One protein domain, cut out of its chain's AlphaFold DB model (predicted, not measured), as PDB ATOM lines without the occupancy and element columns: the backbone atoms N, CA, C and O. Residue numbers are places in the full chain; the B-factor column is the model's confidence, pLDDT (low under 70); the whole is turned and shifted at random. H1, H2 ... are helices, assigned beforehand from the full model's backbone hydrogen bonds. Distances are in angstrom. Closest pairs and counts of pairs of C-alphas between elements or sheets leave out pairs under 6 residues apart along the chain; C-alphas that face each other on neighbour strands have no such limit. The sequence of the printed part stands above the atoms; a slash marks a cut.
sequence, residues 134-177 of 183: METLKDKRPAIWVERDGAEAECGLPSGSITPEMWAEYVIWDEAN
ATOM      1  N   MET A 134     -20.204   1.483   6.872       81.75
ATOM      2  CA  MET A 134     -19.461   2.698   6.532       81.75
ATOM      3  C   MET A 134     -18.000   2.626   6.969       81.75
ATOM      4  O   MET A 134     -17.133   3.092   6.236       81.75
ATOM      5  N   GLU A 135     -17.705   2.032   8.127       83.56
ATOM      6  CA  GLU A 135     -16.320   1.785   8.550       83.56
ATOM      7  C   GLU A 135     -15.614   0.825   7.578       83.56
ATOM      8  O   GLU A 135     -14.494   1.087   7.151       83.56
ATOM      9  N   THR A 136     -16.314  -0.221   7.129       83.94
ATOM     10  CA  THR A 136     -15.781  -1.201   6.167       83.94
ATOM     11  C   THR A 136     -15.518  -0.586   4.792       83.94
ATOM     12  O   THR A 136     -14.511  -0.907   4.161       83.94
ATOM     13  N   LEU A 137     -16.398   0.307   4.324       83.50
ATOM     14  CA  LEU A 137     -16.199   1.046   3.076       83.50
ATOM     15  C   LEU A 137     -14.985   1.977   3.157       83.50
ATOM     16  O   LEU A 137     -14.187   2.019   2.227       83.50
ATOM     17  N   LYS A 138     -14.807   2.679   4.280       85.31
ATOM     18  CA  LYS A 138     -13.663   3.581   4.494       85.31
ATOM     19  C   LYS A 138     -12.332   2.842   4.636       85.31
ATOM     20  O   LYS A 138     -11.314   3.371   4.210       85.31
ATOM     21  N   ASP A 139     -12.343   1.647   5.221       84.94
ATOM     22  CA  ASP A 139     -11.149   0.809   5.391       84.94
ATOM     23  C   ASP A 139     -10.712   0.153   4.074       84.94
ATOM     24  O   ASP A 139      -9.548   0.225   3.693       84.94
ATOM     25  N   LYS A 140     -11.654  -0.462   3.347       82.94
ATOM     26  CA  LYS A 140     -11.349  -1.224   2.123       82.94
ATOM     27  C   LYS A 140     -11.300  -0.388   0.851       82.94
ATOM     28  O   LYS A 140     -10.816  -0.890  -0.158       82.94
ATOM     29  N   ARG A 141     -11.850   0.826   0.897       84.25
ATOM     30  CA  ARG A 141     -11.887   1.807  -0.191       84.25
ATOM     31  C   ARG A 141     -12.241   1.211  -1.566       84.25
ATOM     32  O   ARG A 141     -11.441   1.297  -2.497       84.25
ATOM     33  N   PRO A 142     -13.420   0.574  -1.726       84.19
ATOM     34  CA  PRO A 142     -13.826   0.030  -3.018       84.19
ATOM     35  C   PRO A 142     -13.904   1.137  -4.069       84.19
ATOM     36  O   PRO A 142     -14.228   2.294  -3.767       84.19
ATOM     37  N   ALA A 143     -13.641   0.777  -5.321       81.50
ATOM     38  CA  ALA A 143     -13.514   1.772  -6.369       81.50
ATOM     39  C   ALA A 143     -14.874   2.411  -6.710       81.50
ATOM     40  O   ALA A 143     -15.825   1.730  -7.086       81.50
ATOM     41  N   ILE A 144     -14.958   3.744  -6.648       81.50
ATOM     42  CA  ILE A 144     -16.218   4.500  -6.811       81.50
ATOM     43  C   ILE A 144     -16.893   4.355  -8.186       81.50
ATOM     44  O   ILE A 144     -18.071   4.679  -8.338       81.50
ATOM     45  N   TRP A 145     -16.164   3.885  -9.204       79.00
ATOM     46  CA  TRP A 145     -16.714   3.624 -10.540       79.00
ATOM     47  C   TRP A 145     -17.493   2.305 -10.617       79.00
ATOM     48  O   TRP A 145     -18.191   2.065 -11.605       79.00
ATOM     49  N   VAL A 146     -17.384   1.460  -9.592       75.94
ATOM     50  CA  VAL A 146     -18.151   0.226  -9.450       75.94
ATOM     51  C   VAL A 146     -19.501   0.569  -8.811       75.94
ATOM     52  O   VAL A 146     -19.579   1.326  -7.848       75.94
ATOM     53  N   GLU A 147     -20.600   0.056  -9.370       80.75
ATOM     54  CA  GLU A 147     -21.929   0.245  -8.775       80.75
ATOM     55  C   GLU A 147     -22.022  -0.450  -7.401       80.75
ATOM     56  O   GLU A 147     -21.248  -1.356  -7.098       80.75
ATOM     57  N   ARG A 148     -22.997  -0.052  -6.572       83.38
ATOM     58  CA  ARG A 148     -23.172  -0.519  -5.177       83.38
ATOM     59  C   ARG A 148     -23.041  -2.031  -5.007       83.38
ATOM     60  O   ARG A 148     -22.313  -2.481  -4.134       83.38
ATOM     61  N   ASP A 149     -23.686  -2.798  -5.878       84.19
ATOM     62  CA  ASP A 149     -23.676  -4.262  -5.828       84.19
ATOM     63  C   ASP A 149     -22.256  -4.835  -6.022       84.19
ATOM     64  O   ASP A 149     -21.903  -5.871  -5.460       84.19
ATOM     65  N   GLY A 150     -21.413  -4.156  -6.806       82.38
ATOM     66  CA  GLY A 150     -20.012  -4.528  -6.976       82.38
ATOM     67  C   GLY A 150     -19.139  -4.096  -5.795       82.38
ATOM     68  O   GLY A 150     -18.275  -4.864  -5.383       82.38
ATOM     69  N   ALA A 151     -19.419  -2.945  -5.178       80.56
ATOM     70  CA  ALA A 151     -18.759  -2.535  -3.936       80.56
ATOM     71  C   ALA A 151     -19.080  -3.486  -2.767       80.56
ATOM     72  O   ALA A 151     -18.206  -3.801  -1.962       80.56
ATOM     73  N   GLU A 152     -20.306  -4.018  -2.704       83.44
ATOM     74  CA  GLU A 152     -20.678  -5.065  -1.744       83.44
ATOM     75  C   GLU A 152     -19.827  -6.325  -1.932       83.44
ATOM     76  O   GLU A 152     -19.320  -6.884  -0.958       83.44
ATOM     77  N   ALA A 153     -19.600  -6.734  -3.183       83.19
ATOM     78  CA  ALA A 153     -18.753  -7.878  -3.498       83.19
ATOM     79  C   ALA A 153     -17.273  -7.633  -3.147       83.19
ATOM     80  O   ALA A 153     -16.640  -8.509  -2.554       83.19
ATOM     81  N   GLU A 154     -16.725  -6.453  -3.457       80.81
ATOM     82  CA  GLU A 154     -15.337  -6.081  -3.135       80.81
ATOM     83  C   GLU A 154     -15.095  -6.014  -1.624       80.81
ATOM     84  O   GLU A 154     -14.095  -6.522  -1.109       80.81
ATOM     85  N   CYS A 155     -16.050  -5.455  -0.879       79.56
ATOM     86  CA  CYS A 155     -15.953  -5.341   0.567       79.56
ATOM     87  C   CYS A 155     -16.364  -6.618   1.315       79.56
ATOM     88  O   CYS A 155     -16.174  -6.684   2.533       79.56
ATOM     89  N   GLY A 156     -16.866  -7.647   0.624       77.75
ATOM     90  CA  GLY A 156     -17.387  -8.871   1.241       77.75
ATOM     91  C   GLY A 156     -18.611  -8.615   2.124       77.75
ATOM     92  O   GLY A 156     -18.808  -9.301   3.128       77.75
ATOM     93  N   LEU A 157     -19.387  -7.590   1.779       81.69
ATOM     94  CA  LEU A 157     -20.600  -7.198   2.475       81.69
ATOM     95  C   LEU A 157     -21.809  -7.989   1.942       81.69
ATOM     96  O   LEU A 157     -21.816  -8.421   0.787       81.69
ATOM     97  N   PRO A 158     -22.852  -8.194   2.767       81.50
ATOM     98  CA  PRO A 158     -24.086  -8.826   2.316       81.50
ATOM     99  C   PRO A 158     -24.739  -8.025   1.186       81.50
ATOM    100  O   PRO A 158     -24.726  -6.793   1.212       81.50
ATOM    101  N   SER A 159     -25.359  -8.716   0.229       79.69
ATOM    102  CA  SER A 159     -26.078  -8.045  -0.853       79.69
ATOM    103  C   SER A 159     -27.222  -7.176  -0.318       79.69
ATOM    104  O   SER A 159     -28.013  -7.632   0.509       79.69
ATOM    105  N   GLY A 160     -27.322  -5.940  -0.799       82.56
ATOM    106  CA  GLY A 160     -28.304  -4.949  -0.358       82.56
ATOM    107  C   GLY A 160     -27.979  -4.255   0.971       82.56
ATOM    108  O   GLY A 160     -28.841  -3.561   1.513       82.56
ATOM    109  N   SER A 161     -26.771  -4.435   1.511       82.94
ATOM    110  CA  SER A 161     -26.315  -3.752   2.730       82.94
ATOM    111  C   SER A 161     -25.899  -2.297   2.486       82.94
ATOM    112  O   SER A 161     -25.993  -1.478   3.404       82.94
ATOM    113  N   ILE A 162     -25.497  -1.940   1.262       83.94
ATOM    114  CA  ILE A 162     -25.153  -0.570   0.879       83.94
ATOM    115  C   ILE A 162     -26.404   0.130   0.342       83.94
ATOM    116  O   ILE A 162     -26.820  -0.009  -0.816       83.94
ATOM    117  N   THR A 163     -27.008   0.966   1.185       86.94
ATOM    118  CA  THR A 163     -28.112   1.829   0.748       86.94
ATOM    119  C   THR A 163     -27.604   2.922  -0.211       86.94
ATOM    120  O   THR A 163     -26.429   3.294  -0.170       86.94
ATOM    121  N   PRO A 164     -28.460   3.473  -1.096       86.12
ATOM    122  CA  PRO A 164     -28.030   4.539  -2.000       86.12
ATOM    123  C   PRO A 164     -27.552   5.803  -1.268       86.12
ATOM    124  O   PRO A 164     -26.666   6.489  -1.765       86.12
ATOM    125  N   GLU A 165     -28.112   6.090  -0.091       85.12
ATOM    126  CA  GLU A 165     -27.712   7.229   0.744       85.12
ATOM    127  C   GLU A 165     -26.303   7.028   1.323       85.12
ATOM    128  O   GLU A 165     -25.468   7.923   1.217       85.12
ATOM    129  N   MET A 166     -26.005   5.826   1.828       84.00
ATOM    130  CA  MET A 166     -24.673   5.468   2.338       84.00
ATOM    131  C   MET A 166     -23.611   5.473   1.237       84.00
ATOM    132  O   MET A 166     -22.498   5.941   1.456       84.00
ATOM    133  N   TRP A 167     -23.953   4.997   0.035       89.50
ATOM    134  CA  TRP A 167     -23.036   5.046  -1.104       89.50
ATOM    135  C   TRP A 167     -22.699   6.482  -1.505       89.50
ATOM    136  O   TRP A 167     -21.537   6.801  -1.731       89.50
ATOM    137  N   ALA A 168     -23.700   7.366  -1.548       87.25
ATOM    138  CA  ALA A 168     -23.471   8.779  -1.830       87.25
ATOM    139  C   ALA A 168     -22.579   9.436  -0.761       87.25
ATOM    140  O   ALA A 168     -21.685  10.206  -1.106       87.25
ATOM    141  N   GLU A 169     -22.782   9.107   0.518       87.44
ATOM    142  CA  GLU A 169     -21.930   9.585   1.612       87.44
ATOM    143  C   GLU A 169     -20.487   9.070   1.490       87.44
ATOM    144  O   GLU A 169     -19.542   9.834   1.692       87.44
ATOM    145  N   TYR A 170     -20.305   7.802   1.112       87.38
ATOM    146  CA  TYR A 170     -18.986   7.219   0.878       87.38
ATOM    147  C   TYR A 170     -18.256   7.879  -0.299       87.38
ATOM    148  O   TYR A 170     -17.100   8.251  -0.136       87.38
ATOM    149  N   VAL A 171     -18.917   8.097  -1.442       87.44
ATOM    150  CA  VAL A 171     -18.297   8.759  -2.609       87.44
ATOM    151  C   VAL A 171     -17.810  10.164  -2.249       87.44
ATOM    152  O   VAL A 171     -16.689  10.532  -2.583       87.44
ATOM    153  N   ILE A 172     -18.612  10.931  -1.499       90.25
ATOM    154  CA  ILE A 172     -18.210  12.259  -1.005       90.25
ATOM    155  C   ILE A 172     -16.996  12.155  -0.072       90.25
ATOM    156  O   ILE A 172     -16.109  13.007  -0.105       90.25
ATOM    157  N   TRP A 173     -16.958  11.134   0.788       90.50
ATOM    158  CA  TRP A 173     -15.827  10.903   1.681       90.50
ATOM    159  C   TRP A 173     -14.557  10.506   0.913       90.50
ATOM    160  O   TRP A 173     -13.500  11.051   1.220       90.50
ATOM    161  N   ASP A 174     -14.646   9.620  -0.079       85.69
ATOM    162  CA  ASP A 174     -13.509   9.149  -0.881       85.69
ATOM    163  C   ASP A 174     -12.880  10.296  -1.690       85.69
ATOM    164  O   ASP A 174     -11.669  10.510  -1.623       85.69
ATOM    165  N   GLU A 175     -13.710  11.132  -2.328       86.19
ATOM    166  CA  GLU A 175     -13.270  12.358  -3.013       86.19
ATOM    167  C   GLU A 175     -12.572  13.351  -2.066       86.19
ATOM    168  O   GLU A 175     -11.659  14.073  -2.471       86.19
ATOM    169  N   ALA A 176     -12.998  13.404  -0.801       85.69
ATOM    170  CA  ALA A 176     -12.416  14.276   0.217       85.69
ATOM    171  C   ALA A 176     -11.144  13.704   0.872       85.69
ATOM    172  O   ALA A 176     -10.456  14.441   1.580       85.69
ATOM    173  N   ASN A 177     -10.836  12.422   0.663       81.69
ATOM    174  CA  ASN A 177      -9.686  11.728   1.246       81.69
ATOM    175  C   ASN A 177      -8.915  10.975   0.150       81.69
ATOM    176  O   ASN A 177      -8.824   9.756   0.244       81.69
TER     177      ASN A 177
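Overview. This is residues 134 to 177 of the 183 residues of an uncharacterized protein of Methylobacterium sp. WL2 (UniProt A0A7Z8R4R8). Three helices, two short ones and a longer third, are set round a small middle with their centres in a triangle; each stands at a steep angle to the other two, and no two lie side by side. Two loops join them, and the second, residues 156 to 163, swings from the end of H2 over to the beginning of H3, with Ser 159 in this loop and Ala 176 at the end of H3 making the longest reach. The printed part has 44 residues with three named helices in the order H1, H2, H3, and no named strand. The class is all helix, with 28 of the 44 printed residues in the helices. The whole is compact, with a radius of gyration of the C-alphas of 9.1 A and spans of 26 by 19 by 18 A.

Along the chain. H1 is residues 134 to 140, beginning at C-alpha 134 at (-19.461, 2.698, 6.532), and it is 10.0 A from first to last C-alpha. After residues 141 to 147 comes H2, residues 148 to 155, 10.4 A long, with C-alpha 148 at (-23.172, -0.519, -5.177). Residues 156 to 163 then lead to H3, residues 164 to 176, the longest helix at 13 residues and 18.5 A. It ends with C-alpha 176 at (-12.416, 14.276, 0.217), and Asn 177 follows it.

Arrangement. H1 touches H3, and their closest C-alphas, those of Leu 137 and Tyr 170, are 7.1 A apart. Their lines stand at a steep tilt of 50 degrees, and they run the same way. H1 and H2 only just touch, with 3 pairs of C-alphas within 8 A; the closest C-alphas are those of Lys 140 and Cys 155, 6.4 A apart. These two run the same way at a steep tilt of 59 degrees. H2 and H3 are close but not clearly touching, their closest C-alphas being those of Arg 148 and Trp 167, 6.9 A apart. They run the same way at a steep tilt of 62 degrees, and their centres are 13.8 A apart. In H1, H2 and H3 every backbone O i to N i+4 pair is within hydrogen-bond range.

Size, cuts and confidence. The two C-alphas farthest apart, those of Ser 159 and Ala 176, are 26.2 A apart, and the C-alphas of Met 134 and Asn 177 are 14.3 A apart. The printed part has no cut. The links H1 to H2, of 7 residues, and H2 to H3, of 8 residues, are both short. The mean pLDDT of the printed part is 83.7, and no printed residue is under 70.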